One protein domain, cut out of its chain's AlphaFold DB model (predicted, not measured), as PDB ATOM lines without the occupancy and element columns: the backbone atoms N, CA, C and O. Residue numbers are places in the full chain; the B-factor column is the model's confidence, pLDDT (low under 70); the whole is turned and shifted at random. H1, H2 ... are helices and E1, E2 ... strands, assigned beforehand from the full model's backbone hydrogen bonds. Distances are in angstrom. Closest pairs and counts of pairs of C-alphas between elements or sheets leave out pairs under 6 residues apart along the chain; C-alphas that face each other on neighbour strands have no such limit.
ATOM      1  N   ILE A   2      56.532  39.148 -17.070       95.25
ATOM      2  CA  ILE A   2      57.320  40.013 -16.179       95.25
ATOM      3  C   ILE A   2      56.814  39.817 -14.755       95.25
ATOM      4  O   ILE A   2      55.606  39.831 -14.541       95.25
ATOM      5  N   ILE A   3      57.724  39.665 -13.793       96.31
ATOM      6  CA  ILE A   3      57.410  39.648 -12.362       96.31
ATOM      7  C   ILE A   3      57.991  40.921 -11.750       96.31
ATOM      8  O   ILE A   3      59.183  41.184 -11.880       96.31
ATOM      9  N   THR A   4      57.148  41.709 -11.093       96.81
ATOM     10  CA  THR A   4      57.557  42.905 -10.358       96.81
ATOM     11  C   THR A   4      57.478  42.616  -8.866       96.81
ATOM     12  O   THR A   4      56.400  42.347  -8.335       96.81
ATOM     13  N   VAL A   5      58.619  42.707  -8.182       97.25
ATOM     14  CA  VAL A   5      58.694  42.656  -6.718       97.25
ATOM     15  C   VAL A   5      58.972  44.075  -6.215       97.25
ATOM     16  O   VAL A   5      60.032  44.620  -6.528       97.25
ATOM     17  N   PRO A   6      58.045  44.706  -5.474       96.50
ATOM     18  CA  PRO A   6      58.251  46.059  -4.978       96.50
ATOM     19  C   PRO A   6      59.305  46.067  -3.875       96.50
ATOM     20  O   PRO A   6      59.470  45.090  -3.137       96.50
ATOM     21  N   ARG A   7      59.976  47.208  -3.693       95.12
ATOM     22  CA  ARG A   7      61.000  47.355  -2.644       95.12
ATOM     23  C   ARG A   7      60.443  47.099  -1.239       95.12
ATOM     24  O   ARG A   7      61.151  46.576  -0.382       95.12
ATOM     25  N   ILE A   8      59.198  47.507  -0.992       95.75
ATOM     26  CA  ILE A   8      58.496  47.281   0.274       95.75
ATOM     27  C   ILE A   8      57.388  46.259   0.029       95.75
ATOM     28  O   ILE A   8      56.309  46.603  -0.452       95.75
ATOM     29  N   LEU A   9      57.641  45.004   0.394       96.06
ATOM     30  CA  LEU A   9      56.671  43.919   0.277       96.06
ATOM     31  C   LEU A   9      55.829  43.812   1.560       96.06
ATOM     32  O   LEU A   9      56.312  43.361   2.596       96.06
ATOM     33  N   ARG A  10      54.563  44.230   1.489       95.69
ATOM     34  CA  ARG A  10      53.586  44.198   2.594       95.69
ATOM     35  C   ARG A  10      52.724  42.934   2.584       95.69
ATOM     36  O   ARG A  10      52.328  42.456   3.640       95.69
ATOM     37  N   ARG A  11      52.425  42.399   1.396       94.19
ATOM     38  CA  ARG A  11      51.449  41.317   1.175       94.19
ATOM     39  C   ARG A  11      52.110  40.111   0.516       94.19
ATOM     40  O   ARG A  11      51.798  39.741  -0.603       94.19
ATOM     41  N   SER A  12      53.050  39.488   1.219       94.38
ATOM     42  CA  SER A  12      53.876  38.401   0.669       94.38
ATOM     43  C   SER A  12      53.123  37.104   0.349       94.38
ATOM     44  O   SER A  12      53.641  36.274  -0.385       94.38
ATOM     45  N   GLN A  13      51.923  36.908   0.902       93.12
ATOM     46  CA  GLN A  13      51.129  35.686   0.713       93.12
ATOM     47  C   GLN A  13      50.232  35.727  -0.532       93.12
ATOM     48  O   GLN A  13      49.664  34.704  -0.907       93.12
ATOM     49  N   ILE A  14      50.078  36.887  -1.172       94.38
ATOM     50  CA  ILE A  14      49.168  37.066  -2.302       94.38
ATOM     51  C   ILE A  14      49.837  37.879  -3.406       94.38
ATOM     52  O   ILE A  14      50.509  38.874  -3.142       94.38
ATOM     53  N   ALA A  15      49.661  37.441  -4.648       96.12
ATOM     54  CA  ALA A  15      50.161  38.133  -5.826       96.12
ATOM     55  C   ALA A  15      49.015  38.532  -6.757       96.12
ATOM     56  O   ALA A  15      47.955  37.903  -6.794       96.12
ATOM     57  N   PHE A  16      49.238  39.582  -7.539       95.44
ATOM     58  CA  PHE A  16      48.323  39.994  -8.596       95.44
ATOM     59  C   PHE A  16      48.871  39.567  -9.956       95.44
ATOM     60  O   PHE A  16      49.973  39.961 -10.323       95.44
ATOM     61  N   MET A  17      48.103  38.799 -10.723       93.69
ATOM     62  CA  MET A  17      48.451  38.414 -12.087       93.69
ATOM     63  C   MET A  17      47.542  39.127 -13.085       93.69
ATOM     64  O   MET A  17      46.324  38.956 -13.073       93.69
ATOM     65  N   PHE A  18      48.146  39.890 -13.985       92.00
ATOM     66  CA  PHE A  18      47.485  40.525 -15.111       92.00
ATOM     67  C   PHE A  18      47.790  39.756 -16.392       92.00
ATOM     68  O   PHE A  18      48.946  39.655 -16.799       92.00
ATOM     69  N   ILE A  19      46.751  39.198 -17.007       90.06
ATOM     70  CA  ILE A  19      46.818  38.561 -18.318       90.06
ATOM     71  C   ILE A  19      46.564  39.644 -19.364       90.06
ATOM     72  O   ILE A  19      45.444  40.148 -19.490       90.06
ATOM     73  N   ASP A  20      47.621  40.007 -20.077       86.81
ATOM     74  CA  ASP A  20      47.615  41.011 -21.136       86.81
ATOM     75  C   ASP A  20      47.817  40.345 -22.505       86.81
ATOM     76  O   ASP A  20      48.172  39.165 -22.601       86.81
ATOM     77  N   GLY A  21      47.570  41.106 -23.567       83.62
ATOM     78  CA  GLY A  21      47.759  40.651 -24.937       83.62
ATOM     79  C   GLY A  21      49.232  40.474 -25.321       83.62
ATOM     80  O   GLY A  21      50.135  40.308 -24.491       83.62
ATOM     81  N   GLY A  22      49.469  40.534 -26.624       87.31
ATOM     82  CA  GLY A  22      50.787  40.407 -27.233       87.31
ATOM     83  C   GLY A  22      50.919  39.139 -28.064       87.31
ATOM     84  O   GLY A  22      50.215  38.150 -27.855       87.31
ATOM     85  N   ASP A  23      51.870  39.187 -28.983       91.19
ATOM     86  CA  ASP A  23      52.084  38.184 -30.013       91.19
ATOM     87  C   ASP A  23      53.412  37.451 -29.786       91.19
ATOM     88  O   ASP A  23      54.356  37.971 -29.197       91.19
ATOM     89  N   ASN A  24      53.531  36.229 -30.288       91.94
ATOM     90  CA  ASN A  24      54.751  35.422 -30.305       91.94
ATOM     91  C   ASN A  24      55.848  35.968 -31.214       91.94
ATOM     92  O   ASN A  24      56.972  35.469 -31.185       91.94
ATOM     93  N   THR A  25      55.531  37.008 -31.977       92.25
ATOM     94  CA  THR A  25      56.484  37.811 -32.736       92.25
ATOM     95  C   THR A  25      56.974  39.037 -31.967       92.25
ATOM     96  O   THR A  25      57.901  39.697 -32.434       92.25
ATOM     97  N   ASP A  26      56.375  39.358 -30.817       91.44
ATOM     98  CA  ASP A  26      56.777  40.512 -30.019       91.44
ATOM     99  C   ASP A  26      58.150  40.291 -29.369       91.44
ATOM    100  O   ASP A  26      58.505  39.166 -28.995       91.44
ATOM    101  N   PRO A  27      58.939  41.365 -29.182       92.38
ATOM    102  CA  PRO A  27      60.166  41.280 -28.409       92.38
ATOM    103  C   PRO A  27      59.867  40.901 -26.954       92.38
ATOM    104  O   PRO A  27      58.771  41.116 -26.432       92.38
ATOM    105  N   ILE A  28      60.893  40.394 -26.266       89.38
ATOM    106  CA  ILE A  28      60.814  40.142 -24.825       89.38
ATOM    107  C   ILE A  28      60.394  41.448 -24.128       89.38
ATOM    108  O   ILE A  28      61.048  42.477 -24.327       89.38
ATOM    109  N   PRO A  29      59.318  41.435 -23.325       87.88
ATOM    110  CA  PRO A  29      58.813  42.650 -22.710       87.88
ATOM    111  C   PRO A  29      59.808  43.153 -21.652       87.88
ATOM    112  O   PRO A  29      60.300  42.380 -20.831       87.88
ATOM    113  N   THR A  30      60.104  44.453 -21.677       88.94
ATOM    114  CA  THR A  30      61.107  45.100 -20.806       88.94
ATOM    115  C   THR A  30      60.499  45.962 -19.701       88.94
ATOM    116  O   THR A  30      61.212  46.413 -18.807       88.94
ATOM    117  N   SER A  31      59.190  46.201 -19.742       88.75
ATOM    118  CA  SER A  31      58.456  47.000 -18.762       88.75
ATOM    119  C   SER A  31      57.061  46.429 -18.542       88.75
ATOM    120  O   SER A  31      56.521  45.747 -19.417       88.75
ATOM    121  N   SER A  32      56.494  46.701 -17.364       88.81
ATOM    122  CA  SER A  32      55.176  46.204 -16.985       88.81
ATOM    123  C   SER A  32      54.146  47.322 -16.823       88.81
ATOM    124  O   SER A  32      54.411  48.359 -16.213       88.81
ATOM    125  N   SER A  33      52.937  47.089 -17.337       86.31
ATOM    126  CA  SER A  33      51.776  47.976 -17.188       86.31
ATOM    127  C   SER A  33      51.231  48.012 -15.752       86.31
ATOM    128  O   SER A  33      50.527  48.951 -15.370       86.31
ATOM    129  N   VAL A  34      51.602  47.027 -14.926       89.56
ATOM    130  CA  VAL A  34      51.138  46.860 -13.540       89.56
ATOM    131  C   VAL A  34      52.234  47.100 -12.497       89.56
ATOM    132  O   VAL A  34      52.039  46.805 -11.316       89.56
ATOM    133  N   THR A  35      53.367  47.703 -12.880       92.00
ATOM    134  CA  THR A  35      54.430  48.093 -11.932       92.00
ATOM    135  C   THR A  35      53.922  49.059 -10.859       92.00
ATOM    136  O   THR A  35      54.218  48.879  -9.681       92.00
ATOM    137  N   MET A  36      53.103  50.053 -11.227       90.06
ATOM    138  CA  MET A  36      52.540  50.993 -10.244       90.06
ATOM    139  C   MET A  36      51.656  50.298  -9.206       90.06
ATOM    140  O   MET A  36      51.618  50.728  -8.057       90.06
ATOM    141  N   LEU A  37      50.961  49.225  -9.599       92.38
ATOM    142  CA  LEU A  37      50.135  48.440  -8.687       92.38
ATOM    143  C   LEU A  37      50.996  47.656  -7.687       92.38
ATOM    144  O   LEU A  37      50.616  47.542  -6.523       92.38
ATOM    145  N   ALA A  38      52.164  47.157  -8.106       94.94
ATOM    146  CA  ALA A  38      53.119  46.510  -7.203       94.94
ATOM    147  C   ALA A  38      53.578  47.469  -6.100       94.94
ATOM    148  O   ALA A  38      53.464  47.155  -4.914       94.94
ATOM    149  N   GLU A  39      54.035  48.660  -6.493       94.19
ATOM    150  CA  GLU A  39      54.532  49.688  -5.572       94.19
ATOM    151  C   GLU A  39      53.431  50.207  -4.642       94.19
ATOM    152  O   GLU A  39      53.624  50.281  -3.428       94.19
ATOM    153  N   SER A  40      52.250  50.525  -5.180       93.06
ATOM    154  CA  SER A  40      51.164  51.113  -4.391       93.06
ATOM    155  C   SER A  40      50.521  50.134  -3.410       93.06
ATOM    156  O   SER A  40      49.973  50.560  -2.397       93.06
ATOM    157  N   THR A  41      50.595  48.828  -3.676       94.94
ATOM    158  CA  THR A  41      50.003  47.794  -2.814       94.94
ATOM    159  C   THR A  41      51.036  47.044  -1.981       94.94
ATOM    160  O   THR A  41      50.658  46.266  -1.103       94.94
ATOM    161  N   GLY A  42      52.333  47.224  -2.249       95.94
ATOM    162  CA  GLY A  42      53.388  46.409  -1.654       95.94
ATOM    163  C   GLY A  42      53.174  44.913  -1.896       95.94
ATOM    164  O   GLY A  42      53.313  44.120  -0.964       95.94
ATOM    165  N   SER A  43      52.776  44.532  -3.110       96.56
ATOM    166  CA  SER A  43      52.524  43.137  -3.498       96.56
ATOM    167  C   SER A  43      53.342  42.745  -4.714       96.56
ATOM    168  O   SER A  43      53.653  43.591  -5.551       96.56
ATOM    169  N   VAL A  44      53.638  41.453  -4.850       97.62
ATOM    170  CA  VAL A  44      54.177  40.933  -6.109       97.62
ATOM    171  C   VAL A  44      53.111  41.070  -7.194       97.62
ATOM    172  O   VAL A  44      51.961  40.667  -6.994       97.62
ATOM    173  N   THR A  45      53.491  41.614  -8.348       96.75
ATOM    174  CA  THR A  45      52.638  41.610  -9.540       96.75
ATOM    175  C   THR A  45      53.296  40.840 -10.674       96.75
ATOM    176  O   THR A  45      54.518  40.801 -10.800       96.75
ATOM    177  N   VAL A  46      52.475  40.198 -11.495       96.00
ATOM    178  CA  VAL A  46      52.900  39.405 -12.644       96.00
ATOM    179  C   VAL A  46      52.131  39.883 -13.858       96.00
ATOM    180  O   VAL A  46      50.906  39.926 -13.830       96.00
ATOM    181  N   GLU A  47      52.830  40.206 -14.935       94.12
ATOM    182  CA  GLU A  47      52.222  40.450 -16.238       94.12
ATOM    183  C   GLU A  47      52.521  39.273 -17.159       94.12
ATOM    184  O   GLU A  47      53.665  39.036 -17.579       94.12
ATOM    185  N   LEU A  48      51.476  38.502 -17.437       92.94
ATOM    186  CA  LEU A  48      51.514  37.348 -18.315       92.94
ATOM    187  C   LEU A  48      50.985  37.767 -19.687       92.94
ATOM    188  O   LEU A  48      49.842  38.187 -19.808       92.94
ATOM    189  N   LYS A  49      51.836  37.654 -20.705       91.75
ATOM    190  CA  LYS A  49      51.537  38.015 -22.099       91.75
ATOM    191  C   LYS A  49      51.414  36.771 -22.966       91.75
ATOM    192  O   LYS A  49      51.776  35.684 -22.511       91.75
ATOM    193  N   GLN A  50      50.978  36.954 -24.213       90.69
ATOM    194  CA  GLN A  50      50.849  35.881 -25.208       90.69
ATOM    195  C   GLN A  50      49.858  34.790 -24.774       90.69
ATOM    196  O   GLN A  50      50.097  33.597 -24.985       90.69
ATOM    197  N   ILE A  51      48.746  35.194 -24.148       89.81
ATOM    198  CA  ILE A  51      47.617  34.317 -23.822       89.81
ATOM    199  C   ILE A  51      46.354  34.877 -24.504       89.81
ATOM    200  O   ILE A  51      45.675  35.715 -23.912       89.81
ATOM    201  N   PRO A  52      46.006  34.410 -25.718       91.06
ATOM    202  CA  PRO A  52      46.551  33.236 -26.404       91.06
ATOM    203  C   PRO A  52      47.920  33.470 -27.068       91.06
ATOM    204  O   PRO A  52      48.300  34.591 -27.390       91.06
ATOM    205  N   ASN A  53      48.656  32.378 -27.301       92.06
ATOM    206  CA  ASN A  53      49.911  32.412 -28.050       92.06
ATOM    207  C   ASN A  53      49.584  32.551 -29.546       92.06
ATOM    208  O   ASN A  53      49.193  31.579 -30.194       92.06
ATOM    209  N   GLN A  54      49.707  33.769 -30.059       92.56
ATOM    210  CA  GLN A  54      49.236  34.189 -31.377       92.56
ATOM    211  C   GLN A  54      50.314  35.012 -32.103       92.56
ATOM    212  O   GLN A  54      51.224  35.476 -31.434       92.56
ATOM    213  N   PRO A  55      50.236  35.249 -33.421       94.44
ATOM    214  CA  PRO A  55      49.263  34.687 -34.348       94.44
ATOM    215  C   PRO A  55      49.416  33.170 -34.517       94.44
ATOM    216  O   PRO A  55      50.486  32.605 -34.281       94.44
ATOM    217  N   ILE A  56      48.342  32.505 -34.951       93.06
ATOM    218  CA  ILE A  56      48.337  31.065 -35.244       93.06
ATOM    219  C   ILE A  56      47.683  30.768 -36.596       93.06
ATOM    220  O   ILE A  56      46.691  31.390 -36.973       93.06
ATOM    221  N   LYS A  57      48.227  29.783 -37.317       94.00
ATOM    222  CA  LYS A  57      47.602  29.181 -38.500       94.00
ATOM    223  C   LYS A  57      47.200  27.754 -38.178       94.00
ATOM    224  O   LYS A  57      48.029  26.959 -37.736       94.00
ATOM    225  N   PHE A  58      45.942  27.421 -38.425       92.06
ATOM    226  CA  PHE A  58      45.451  26.065 -38.230       92.06
ATOM    227  C   PHE A  58      45.597  25.265 -39.518       92.06
ATOM    228  O   PHE A  58      45.072  25.649 -40.557       92.06
ATOM    229  N   MET A  59      46.267  24.113 -39.454       91.06
ATOM    230  CA  MET A  59      46.434  23.252 -40.633       91.06
ATOM    231  C   MET A  59      45.096  22.783 -41.221       91.06
ATOM    232  O   MET A  59      44.986  22.634 -42.431       91.06
ATOM    233  N   ALA A  60      44.085  22.577 -40.373       88.94
ATOM    234  CA  ALA A  60      42.740  22.179 -40.785       88.94
ATOM    235  C   ALA A  60      41.903  23.339 -41.363       88.94
ATOM    236  O   ALA A  60      40.806  23.106 -41.863       88.94
ATOM    237  N   ASP A  61      42.391  24.579 -41.290       90.25
ATOM    238  CA  ASP A  61      41.710  25.736 -41.859       90.25
ATOM    239  C   ASP A  61      42.047  25.879 -43.343       90.25
ATOM    240  O   ASP A  61      43.175  26.213 -43.708       90.25
ATOM    241  N   SER A  62      41.077  25.639 -44.222       89.31
ATOM    242  CA  SER A  62      41.294  25.699 -45.670       89.31
ATOM    243  C   SER A  62      41.695  27.090 -46.171       89.31
ATOM    244  O   SER A  62      42.325  27.180 -47.224       89.31
ATOM    245  N   THR A  63      41.396  28.164 -45.428       89.56
ATOM    246  CA  THR A  63      41.822  29.523 -45.803       89.56
ATOM    247  C   THR A  63      43.302  29.778 -45.509       89.56
ATOM    248  O   THR A  63      43.880  30.710 -46.065       89.56
ATOM    249  N   GLN A  64      43.929  28.962 -44.646       90.69
ATOM    250  CA  GLN A  64      45.312  29.128 -44.168       90.69
ATOM    251  C   GLN A  64      45.605  30.535 -43.606       90.69
ATOM    252  O   GLN A  64      46.757  30.999 -43.583       90.69
ATOM    253  N   GLU A  65      44.558  31.218 -43.141       89.94
ATOM    254  CA  GLU A  65      44.648  32.552 -42.569       89.94
ATOM    255  C   GLU A  65      45.381  32.528 -41.230       89.94
ATOM    256  O   GLU A  65      45.238  31.619 -40.411       89.94
ATOM    257  N   SER A  66      46.167  33.579 -41.007       92.06
ATOM    258  CA  SER A  66      46.773  33.858 -39.713       92.06
ATOM    259  C   SER A  66      45.715  34.468 -38.799       92.06
ATOM    260  O   SER A  66      45.138  35.497 -39.143       92.06
ATOM    261  N   ARG A  67      45.439  33.837 -37.658       92.44
ATOM    262  CA  ARG A  67      44.380  34.241 -36.724       92.44
ATOM    263  C   ARG A  67      44.966  34.787 -35.428       92.44
ATOM    264  O   ARG A  67      45.989  34.291 -34.958       92.44
ATOM    265  N   THR A  68      44.289  35.776 -34.855       91.19
ATOM    266  CA  THR A  68      44.600  36.412 -33.565       91.19
ATOM    267  C   THR A  68      43.329  36.537 -32.722       91.19
ATOM    268  O   THR A  68      42.223  36.557 -33.266       91.19
ATOM    269  N   GLU A  69      43.480  36.583 -31.399       87.31
ATOM    270  CA  GLU A  69      42.430  36.899 -30.425       87.31
ATOM    271  C   GLU A  69      41.111  36.134 -30.678       87.31
ATOM    272  O   GLU A  69      41.079  34.904 -30.817       87.31
ATOM    273  N   ASP A  70      40.005  36.873 -30.787       87.06
ATOM    274  CA  ASP A  70      38.658  36.362 -31.001       87.06
ATOM    275  C   ASP A  70      38.511  35.575 -32.308       87.06
ATOM    276  O   ASP A  70      37.644  34.706 -32.396       87.06
ATOM    277  N   ALA A  71      39.366  35.802 -33.313       88.94
ATOM    278  CA  ALA A  71      39.347  35.013 -34.544       88.94
ATOM    279  C   ALA A  71      39.797  33.565 -34.285       88.94
ATOM    280  O   ALA A  71      39.263  32.629 -34.885       88.94
ATOM    281  N   ILE A  72      40.740  33.366 -33.358       92.69
ATOM    282  CA  ILE A  72      41.151  32.035 -32.899       92.69
ATOM    283  C   ILE A  72      40.008  31.398 -32.102       92.69
ATOM    284  O   ILE A  72      39.649  30.244 -32.343       92.69
ATOM    285  N   ILE A  73      39.384  32.156 -31.191       90.94
ATOM    286  CA  ILE A  73      38.236  31.686 -30.403       90.94
ATOM    287  C   ILE A  73      37.103  31.239 -31.334       90.94
ATOM    288  O   ILE A  73      36.640  30.104 -31.220       90.94
ATOM    289  N   ALA A  74      36.704  32.080 -32.288       90.50
ATOM    290  CA  ALA A  74      35.647  31.789 -33.248       90.50
ATOM    291  C   ALA A  74      35.953  30.532 -34.072       90.50
ATOM    292  O   ALA A  74      35.094  29.658 -34.198       90.50
ATOM    293  N   TRP A  75      37.184  30.395 -34.570       92.38
ATOM    294  CA  TRP A  75      37.597  29.212 -35.323       92.38
ATOM    295  C   TRP A  75      37.520  27.931 -34.479       92.38
ATOM    296  O   TRP A  75      36.987  26.916 -34.936       92.38
ATOM    297  N   THR A  76      37.985  27.974 -33.225       93.25
ATOM    298  CA  THR A  76      37.928  26.803 -32.333       93.25
ATOM    299  C   THR A  76      36.497  26.416 -31.948       93.25
ATOM    300  O   THR A  76      36.195  25.226 -31.892       93.25
ATOM    301  N   TRP A  77      35.592  27.384 -31.758       92.19
ATOM    302  CA  TRP A  77      34.168  27.110 -31.527       92.19
ATOM    303  C   TRP A  77      33.473  26.530 -32.748       92.19
ATOM    304  O   TRP A  77      32.763  25.537 -32.617       92.19
ATOM    305  N   LYS A  78      33.705  27.110 -33.931       90.50
ATOM    306  CA  LYS A  78      33.191  26.567 -35.190       90.50
ATOM    307  C   LYS A  78      33.608  25.103 -35.339       90.50
ATOM    308  O   LYS A  78      32.756  24.240 -35.515       90.50
ATOM    309  N   THR A  79      34.900  24.825 -35.165       91.00
ATOM    310  CA  THR A  79      35.456  23.470 -35.261       91.00
ATOM    311  C   THR A  79      34.832  22.523 -34.232       91.00
ATOM    312  O   THR A  79      34.493  21.390 -34.561       91.00
ATOM    313  N   PHE A  80      34.647  22.975 -32.988       92.19
ATOM    314  CA  PHE A  80      33.992  22.189 -31.939       92.19
ATOM    315  C   PHE A  80      32.552  21.812 -32.312       92.19
ATOM    316  O   PHE A  80      32.168  20.652 -32.164       92.19
ATOM    317  N   ILE A  81      31.775  22.771 -32.821       90.00
ATOM    318  CA  ILE A  81      30.379  22.570 -33.233       90.00
ATOM    319  C   ILE A  81      30.299  21.624 -34.438       90.00
ATOM    320  O   ILE A  81      29.532  20.666 -34.402       90.00
ATOM    321  N   GLU A  82      31.125  21.834 -35.467       87.56
ATOM    322  CA  GLU A  82      31.182  20.976 -36.665       87.56
ATOM    323  C   GLU A  82      31.574  19.525 -36.333       87.56
ATOM    324  O   GLU A  82      31.195  18.595 -37.041       87.56
ATOM    325  N   GLN A  83      32.294  19.311 -35.228       88.50
ATOM    326  CA  GLN A  83      32.661  17.990 -34.706       88.50
ATOM    327  C   GLN A  83      31.670  17.458 -33.654       88.50
ATOM    328  O   GLN A  83      32.031  16.616 -32.821       88.50
ATOM    329  N   ASN A  84      30.424  17.942 -33.663       86.06
ATOM    330  CA  ASN A  84      29.348  17.549 -32.745       86.06
ATOM    331  C   ASN A  84      29.698  17.716 -31.255       86.06
ATOM    332  O   ASN A  84      29.205  16.977 -30.404       86.06
ATOM    333  N   GLY A  85      30.588  18.651 -30.919       87.56
ATOM    334  CA  GLY A  85      30.981  18.937 -29.542       87.56
ATOM    335  C   GLY A  85      31.770  17.823 -28.842       87.56
ATOM    336  O   GLY A  85      31.859  17.800 -27.615       87.56
ATOM    337  N   THR A  86      32.338  16.878 -29.592       89.38
ATOM    338  CA  THR A  86      32.965  15.669 -29.024       89.38
ATOM    339  C   THR A  86      34.353  15.905 -28.421       89.38
ATOM    340  O   THR A  86      34.766  15.163 -27.531       89.38
ATOM    341  N   ASN A  87      35.073  16.941 -28.864       88.56
ATOM    342  CA  ASN A  87      36.427  17.249 -28.404       88.56
ATOM    343  C   ASN A  87      36.528  18.666 -27.808       88.56
ATOM    344  O   ASN A  87      36.924  19.600 -28.506       88.56
ATOM    345  N   PRO A  88      36.236  18.857 -26.510       87.25
ATOM    346  CA  PRO A  88      36.311  20.175 -25.878       87.25
ATOM    347  C   PRO A  88      37.738  20.740 -25.794       87.25
ATOM    348  O   PRO A  88      37.898  21.941 -25.586       87.25
ATOM    349  N   TYR A  89      38.784  19.924 -25.987       88.12
ATOM    350  CA  TYR A  89      40.175  20.393 -25.958       88.12
ATOM    351  C   TYR A  89      40.548  21.280 -27.150       88.12
ATOM    352  O   TYR A  89      41.575  21.954 -27.088       88.12
ATOM    353  N   ILE A  90      39.731  21.315 -28.212       90.31
ATOM    354  CA  ILE A  90      39.935  22.252 -29.323       90.31
ATOM    355  C   ILE A  90      39.650  23.702 -28.907       90.31
ATOM    356  O   ILE A  90      40.206  24.619 -29.501       90.31
ATOM    357  N   LEU A  91      38.814  23.921 -27.883       92.50
ATOM    358  CA  LEU A  91      38.400  25.252 -27.445       92.50
ATOM    359  C   LEU A  91      39.578  26.012 -26.833       92.50
ATOM    360  O   LEU A  91      40.091  25.630 -25.780       92.50
ATOM    361  N   LEU A  92      39.946  27.145 -27.443       91.75
ATOM    362  CA  LEU A  92      41.123  27.946 -27.075       91.75
ATOM    363  C   LEU A  92      41.181  28.337 -25.588       91.75
ATOM    364  O   LEU A  92      42.259  28.459 -25.008       91.75
ATOM    365  N   ARG A  93      40.023  28.493 -24.941       87.75
ATOM    366  CA  ARG A  93      39.944  28.885 -23.527       87.75
ATOM    367  C   ARG A  93      40.631  27.877 -22.596       87.75
ATOM    368  O   ARG A  93      41.221  28.290 -21.607       87.75
ATOM    369  N   MET A  94      40.640  26.585 -22.936       87.00
ATOM    370  CA  MET A  94      41.286  25.550 -22.117       87.00
ATOM    371  C   MET A  94      42.818  25.706 -22.044       87.00
ATOM    372  O   MET A  94      43.352  25.803 -20.932       87.00
ATOM    373  N   PRO A  95      43.565  25.767 -23.167       90.31
ATOM    374  CA  PRO A  95      44.999  26.033 -23.112       90.31
ATOM    375  C   PRO A  95      45.328  27.421 -22.547       90.31
ATOM    376  O   PRO A  95      46.333  27.532 -21.850       90.31
ATOM    377  N   MET A  96      44.485  28.444 -22.751       90.38
ATOM    378  CA  MET A  96      44.674  29.758 -22.114       90.38
ATOM    379  C   MET A  96      44.641  29.664 -20.581       90.38
ATOM    380  O   MET A  96      45.562  30.134 -19.914       90.38
ATOM    381  N   THR A  97      43.633  28.994 -20.011       89.25
ATOM    382  CA  THR A  97      43.549  28.766 -18.558       89.25
ATOM    383  C   THR A  97      44.754  27.979 -18.049       89.25
ATOM    384  O   THR A  97      45.355  28.346 -17.041       89.25
ATOM    385  N   LYS A  98      45.162  26.923 -18.763       89.81
ATOM    386  CA  LYS A  98      46.338  26.128 -18.388       89.81
ATOM    387  C   LYS A  98      47.623  26.959 -18.407       89.81
ATOM    388  O   LYS A  98      48.462  26.785 -17.528       89.81
ATOM    389  N   ALA A  99      47.781  27.850 -19.381       92.38
ATOM    390  CA  ALA A  99      48.941  28.726 -19.468       92.38
ATOM    391  C   ALA A  99      48.988  29.739 -18.313       92.38
ATOM    392  O   ALA A  99      50.062  29.956 -17.759       92.38
ATOM    393  N   ALA A 100      47.840  30.271 -17.876       91.12
ATOM    394  CA  ALA A 100      47.763  31.112 -16.678       91.12
ATOM    395  C   ALA A 100      48.224  30.366 -15.414       91.12
ATOM    396  O   ALA A 100      49.058  30.879 -14.674       91.12
ATOM    397  N   VAL A 101      47.769  29.121 -15.218       92.12
ATOM    398  CA  VAL A 101      48.223  28.265 -14.103       92.12
ATOM    399  C   VAL A 101      49.734  28.019 -14.176       92.12
ATOM    400  O   VAL A 101      50.429  28.174 -13.181       92.12
ATOM    401  N   ARG A 102      50.282  27.724 -15.364       94.75
ATOM    402  CA  ARG A 102      51.739  27.578 -15.536       94.75
ATOM    403  C   ARG A 102      52.511  28.872 -15.285       94.75
ATOM    404  O   ARG A 102      53.640  28.809 -14.810       94.75
ATOM    405  N   GLY A 103      51.914  30.028 -15.564       94.25
ATOM    406  CA  GLY A 103      52.466  31.325 -15.180       94.25
ATOM    407  C   GLY A 103      52.568  31.494 -13.661       94.25
ATOM    408  O   GLY A 103      53.536  32.085 -13.183       94.25
ATOM    409  N   MET A 104      51.615  30.946 -12.896       94.44
ATOM    410  CA  MET A 104      51.662  30.949 -11.427       94.44
ATOM    411  C   MET A 104      52.785  30.046 -10.924       94.44
ATOM    412  O   MET A 104      53.642  30.527 -10.191       94.44
ATOM    413  N   ASP A 105      52.849  28.801 -11.413       95.88
ATOM    414  CA  ASP A 105      53.910  27.845 -11.062       95.88
ATOM    415  C   ASP A 105      55.308  28.451 -11.310       95.88
ATOM    416  O   ASP A 105      56.191  28.406 -10.454       95.88
ATOM    417  N   ALA A 106      55.504  29.068 -12.483       96.88
ATOM    418  CA  ALA A 106      56.767  29.707 -12.853       96.88
ATOM    419  C   ALA A 106      57.093  30.925 -11.973       96.88
ATOM    420  O   ALA A 106      58.258  31.163 -11.657       96.88
ATOM    421  N   THR A 107      56.074  31.687 -11.562       96.62
ATOM    422  CA  THR A 107      56.237  32.812 -10.631       96.62
ATOM    423  C   THR A 107      56.704  32.323  -9.267       96.62
ATOM    424  O   THR A 107      57.681  32.841  -8.730       96.62
ATOM    425  N   GLU A 108      56.034  31.314  -8.712       96.31
ATOM    426  CA  GLU A 108      56.383  30.735  -7.415       96.31
ATOM    427  C   GLU A 108      57.804  30.165  -7.418       96.31
ATOM    428  O   GLU A 108      58.576  30.413  -6.488       96.31
ATOM    429  N   GLN A 109      58.166  29.444  -8.484       97.56
ATOM    430  CA  GLN A 109      59.501  28.883  -8.651       97.56
ATOM    431  C   GLN A 109      60.573  29.978  -8.716       97.56
ATOM    432  O   GLN A 109      61.539  29.917  -7.957       97.56
ATOM    433  N   LEU A 110      60.397  30.992  -9.571       97.50
ATOM    434  CA  LEU A 110      61.401  32.040  -9.756       97.50
ATOM    435  C   LEU A 110      61.581  32.893  -8.491       97.50
ATOM    436  O   LEU A 110      62.706  33.182  -8.100       97.50
ATOM    437  N   LEU A 111      60.493  33.242  -7.790       97.69
ATOM    438  CA  LEU A 111      60.595  33.959  -6.512       97.69
ATOM    439  C   LEU A 111      61.373  33.154  -5.470       97.69
ATOM    440  O   LEU A 111      62.182  33.720  -4.738       97.69
ATOM    441  N   LYS A 112      61.155  31.836  -5.422       97.62
ATOM    442  CA  LYS A 112      61.881  30.939  -4.521       97.62
ATOM    443  C   LYS A 112      63.374  30.883  -4.850       97.62
ATOM    444  O   LYS A 112      64.186  30.920  -3.930       97.62
ATOM    445  N   GLU A 113      63.724  30.771  -6.130       98.19
ATOM    446  CA  GLU A 113      65.113  30.732  -6.610       98.19
ATOM    447  C   GLU A 113      65.862  32.038  -6.300       98.19
ATOM    448  O   GLU A 113      67.004  31.998  -5.849       98.19
ATOM    449  N   GLU A 114      65.183  33.179  -6.432       97.50
ATOM    450  CA  GLU A 114      65.718  34.515  -6.136       97.50
ATOM    451  C   GLU A 114      65.668  34.887  -4.636       97.50
ATOM    452  O   GLU A 114      66.071  35.980  -4.239       97.50
ATOM    453  N   GLY A 115      65.179  33.992  -3.768       96.94
ATOM    454  CA  GLY A 115      65.142  34.201  -2.315       96.94
ATOM    455  C   GLY A 115      64.051  35.160  -1.820       96.94
ATOM    456  O   GLY A 115      64.117  35.635  -0.683       96.94
ATOM    457  N   PHE A 116      63.036  35.440  -2.638       97.56
ATOM    458  CA  PHE A 116      61.867  36.221  -2.243       97.56
ATOM    459  C   PHE A 116      60.799  35.356  -1.552       97.56
ATOM    460  O   PHE A 116      60.713  34.146  -1.780       97.56
ATOM    461  N   PRO A 117      59.926  35.959  -0.721       96.50
ATOM    462  CA  PRO A 117      58.734  35.279  -0.230       96.50
ATOM    463  C   PRO A 117      57.838  34.789  -1.376       96.50
ATOM    464  O   PRO A 117      57.566  35.533  -2.318       96.50
ATOM    465  N   VAL A 118      57.354  33.551  -1.261       96.25
ATOM    466  CA  VAL A 118      56.510  32.902  -2.273       96.25
ATOM    467  C   VAL A 118      55.027  33.094  -1.916       96.25
ATOM    468  O   VAL A 118      54.634  32.722  -0.803       96.25
ATOM    469  N   PRO A 119      54.200  33.661  -2.814       92.38
ATOM    470  CA  PRO A 119      52.760  33.775  -2.601       92.38
ATOM    471  C   PRO A 119      52.091  32.395  -2.662       92.38
ATOM    472  O   PRO A 119      52.567  31.498  -3.347       92.38
ATOM    473  N   ASN A 120      50.962  32.233  -1.972       90.62
ATOM    474  CA  ASN A 120      50.120  31.028  -2.040       90.62
ATOM    475  C   ASN A 120      48.683  31.336  -2.496       90.62
ATOM    476  O   ASN A 120      47.824  30.458  -2.499       90.62
ATOM    477  N   ASN A 121      48.416  32.591  -2.861       91.75
ATOM    478  CA  ASN A 121      47.154  33.064  -3.409       91.75
ATOM    479  C   ASN A 121      47.427  33.994  -4.597       91.75
ATOM    480  O   ASN A 121      48.369  34.788  -4.569       91.75
ATOM    481  N   PHE A 122      46.561  33.952  -5.609       90.38
ATOM    482  CA  PHE A 122      46.628  34.842  -6.765       90.38
ATOM    483  C   PHE A 122      45.282  35.519  -7.013       90.38
ATOM    484  O   PHE A 122      44.238  34.867  -7.013       90.38
ATOM    485  N   VAL A 123      45.312  36.823  -7.289       91.00
ATOM    486  CA  VAL A 123      44.191  37.552  -7.895       91.00
ATOM    487  C   VAL A 123      44.488  37.706  -9.379       91.00
ATOM    488  O   VAL A 123      45.505  38.294  -9.739       91.00
ATOM    489  N   ILE A 124      43.610  37.187 -10.238       88.19
ATOM    490  CA  ILE A 124      43.794  37.222 -11.694       88.19
ATOM    491  C   ILE A 124      42.913  38.311 -12.310       88.19
ATOM    492  O   ILE A 124      41.714  38.387 -12.037       88.19
ATOM    493  N   ALA A 125      43.485  39.119 -13.196       87.62
ATOM    494  CA  ALA A 125      42.774  40.073 -14.038       87.62
ATOM    495  C   ALA A 125      43.286  40.017 -15.490       87.62
ATOM    496  O   ALA A 125      44.221  39.294 -15.803       87.62
ATOM    497  N   GLY A 126      42.647  40.770 -16.386       82.50
ATOM    498  CA  GLY A 126      42.946  40.825 -17.821       82.50
ATOM    499  C   GLY A 126      41.977  41.747 -18.567       82.50
ATOM    500  O   GLY A 126      41.078  42.314 -17.940       82.50
ATOM    501  N   LEU A 127      42.140  41.935 -19.871       72.94
ATOM    502  CA  LEU A 127      41.428  43.001 -20.598       72.94
ATOM    503  C   LEU A 127      40.055  42.606 -21.158       72.94
ATOM    504  O   LEU A 127      39.232  43.491 -21.374       72.94
ATOM    505  N   SER A 128      39.758  41.310 -21.302       66.19
ATOM    506  CA  SER A 128      38.475  40.845 -21.844       66.19
ATOM    507  C   SER A 128      37.838  39.765 -20.965       66.19
ATOM    508  O   SER A 128      38.414  38.697 -20.751       66.19
ATOM    509  N   LYS A 129      36.670  40.074 -20.387       62.22
ATOM    510  CA  LYS A 129      35.849  39.147 -19.592       62.22
ATOM    511  C   LYS A 129      34.380  39.344 -19.952       62.22
ATOM    512  O   LYS A 129      33.747  40.264 -19.438       62.22
ATOM    513  N   ASP A 130      33.848  38.455 -20.775       56.41
ATOM    514  CA  ASP A 130      32.413  38.361 -21.040       56.41
ATOM    515  C   ASP A 130      31.885  37.078 -20.393       56.41
ATOM    516  O   ASP A 130      32.337  35.984 -20.735       56.41
ATOM    517  N   TYR A 131      30.962  37.200 -19.432       56.41
ATOM    518  CA  TYR A 131      30.399  36.051 -18.721       56.41
ATOM    519  C   TYR A 131      28.902  36.198 -18.432       56.41
ATOM    520  O   TYR A 131      28.361  37.299 -18.371       56.41
TER     521      TYR A 131
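Overview. This is residues 2 to 131 of the 315 residues of the protein "Hypothetical protein" of Rotaria sp. Silwood1 (UniProt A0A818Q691). A small four-stranded sheet, E1 E3 E2 E4, stands between two helices, the long H3 slanting over one face and the short H1 over the other. Beyond one end of the sheet, the loop of residues 49 to 68 and helix H2 make a second part, which lengthens the whole. The printed part has 130 residues, with three named helices and four named strands in the order E1, E2, H1, E3, H2, H3, E4; the sheet is mixed. The class is mixed, helices and strands, with 62 residues, under half, in named elements. The whole is only just loose, close to compact, with a radius of gyration of the C-alphas of 17.2 A, and elongated, spanning 53 by 30 by 28 A.

Along the chain. E1 is residues 2 to 4, from C-alpha 2 at (57.320, 40.013, -16.179). E2 is residues 14 to 19, 16.3 A long. H1 is residues 35 to 41 and E3 is residues 44 to 48, 13.0 A long. H2 is residues 69 to 82, 20.5 A long. H3 is residues 93 to 113, 30.4 A long, from C-alpha 93 at (39.944, 28.885, -23.527). E4 is residues 121 to 126, 16.9 A long, ending with C-alpha 126 at (42.946, 40.825, -17.821).

Arrangement. The edge strands are E1 and E4. E1 and E3 are antiparallel, with N 4 and O 45 2.8 A apart, within hydrogen-bond range. E3 and E2 are parallel, with N 18 and O 46 at 2.8 A. E2 and E4 are parallel, with N 17 and O 123 at 2.8 A. E2, H1 and E3 form a strand-helix-strand unit, two parallel neighbour strands with a helix between, and its crossover is right-handed. E3, H2, H3 and E4 form a split unit, with E2 between its strands, also right-handed. The sheet makes three layers with H1 and H3, which are on opposite faces. H1 is over E3 at a height over the sheet of 8.4 A, only just slantwise to the strands at 32 degrees to E3 on the local plane; the closest C-alphas of H1 and E3 are those of Ala 38 and Thr 45, 5.5 A apart. H3 is over E3 and E2 at a height of 9.3 A, slantwise at 44 degrees to E2 on the local plane; its closest C-alpha pair with E3 is Gly 103 and Leu 48, 6.9 A. H2 is not on the sheet. H2 and H3 are close but not clearly touching, the closest C-alphas being those of Ile 73 and Arg 93, 7.6 A apart. In H1, H2 and H3 every O i to N i+4 pair is within hydrogen-bond range.

Size, cuts and confidence. The two C-alphas farthest apart are those of Ile 8 and Ser 62, 53.6 A. The printed part has no cut. The links E2 to H1 and E3 to H2 are long, with 15 and 20 residues. The mean pLDDT of the printed part is 91.0; residues 128 to 131 are under 70.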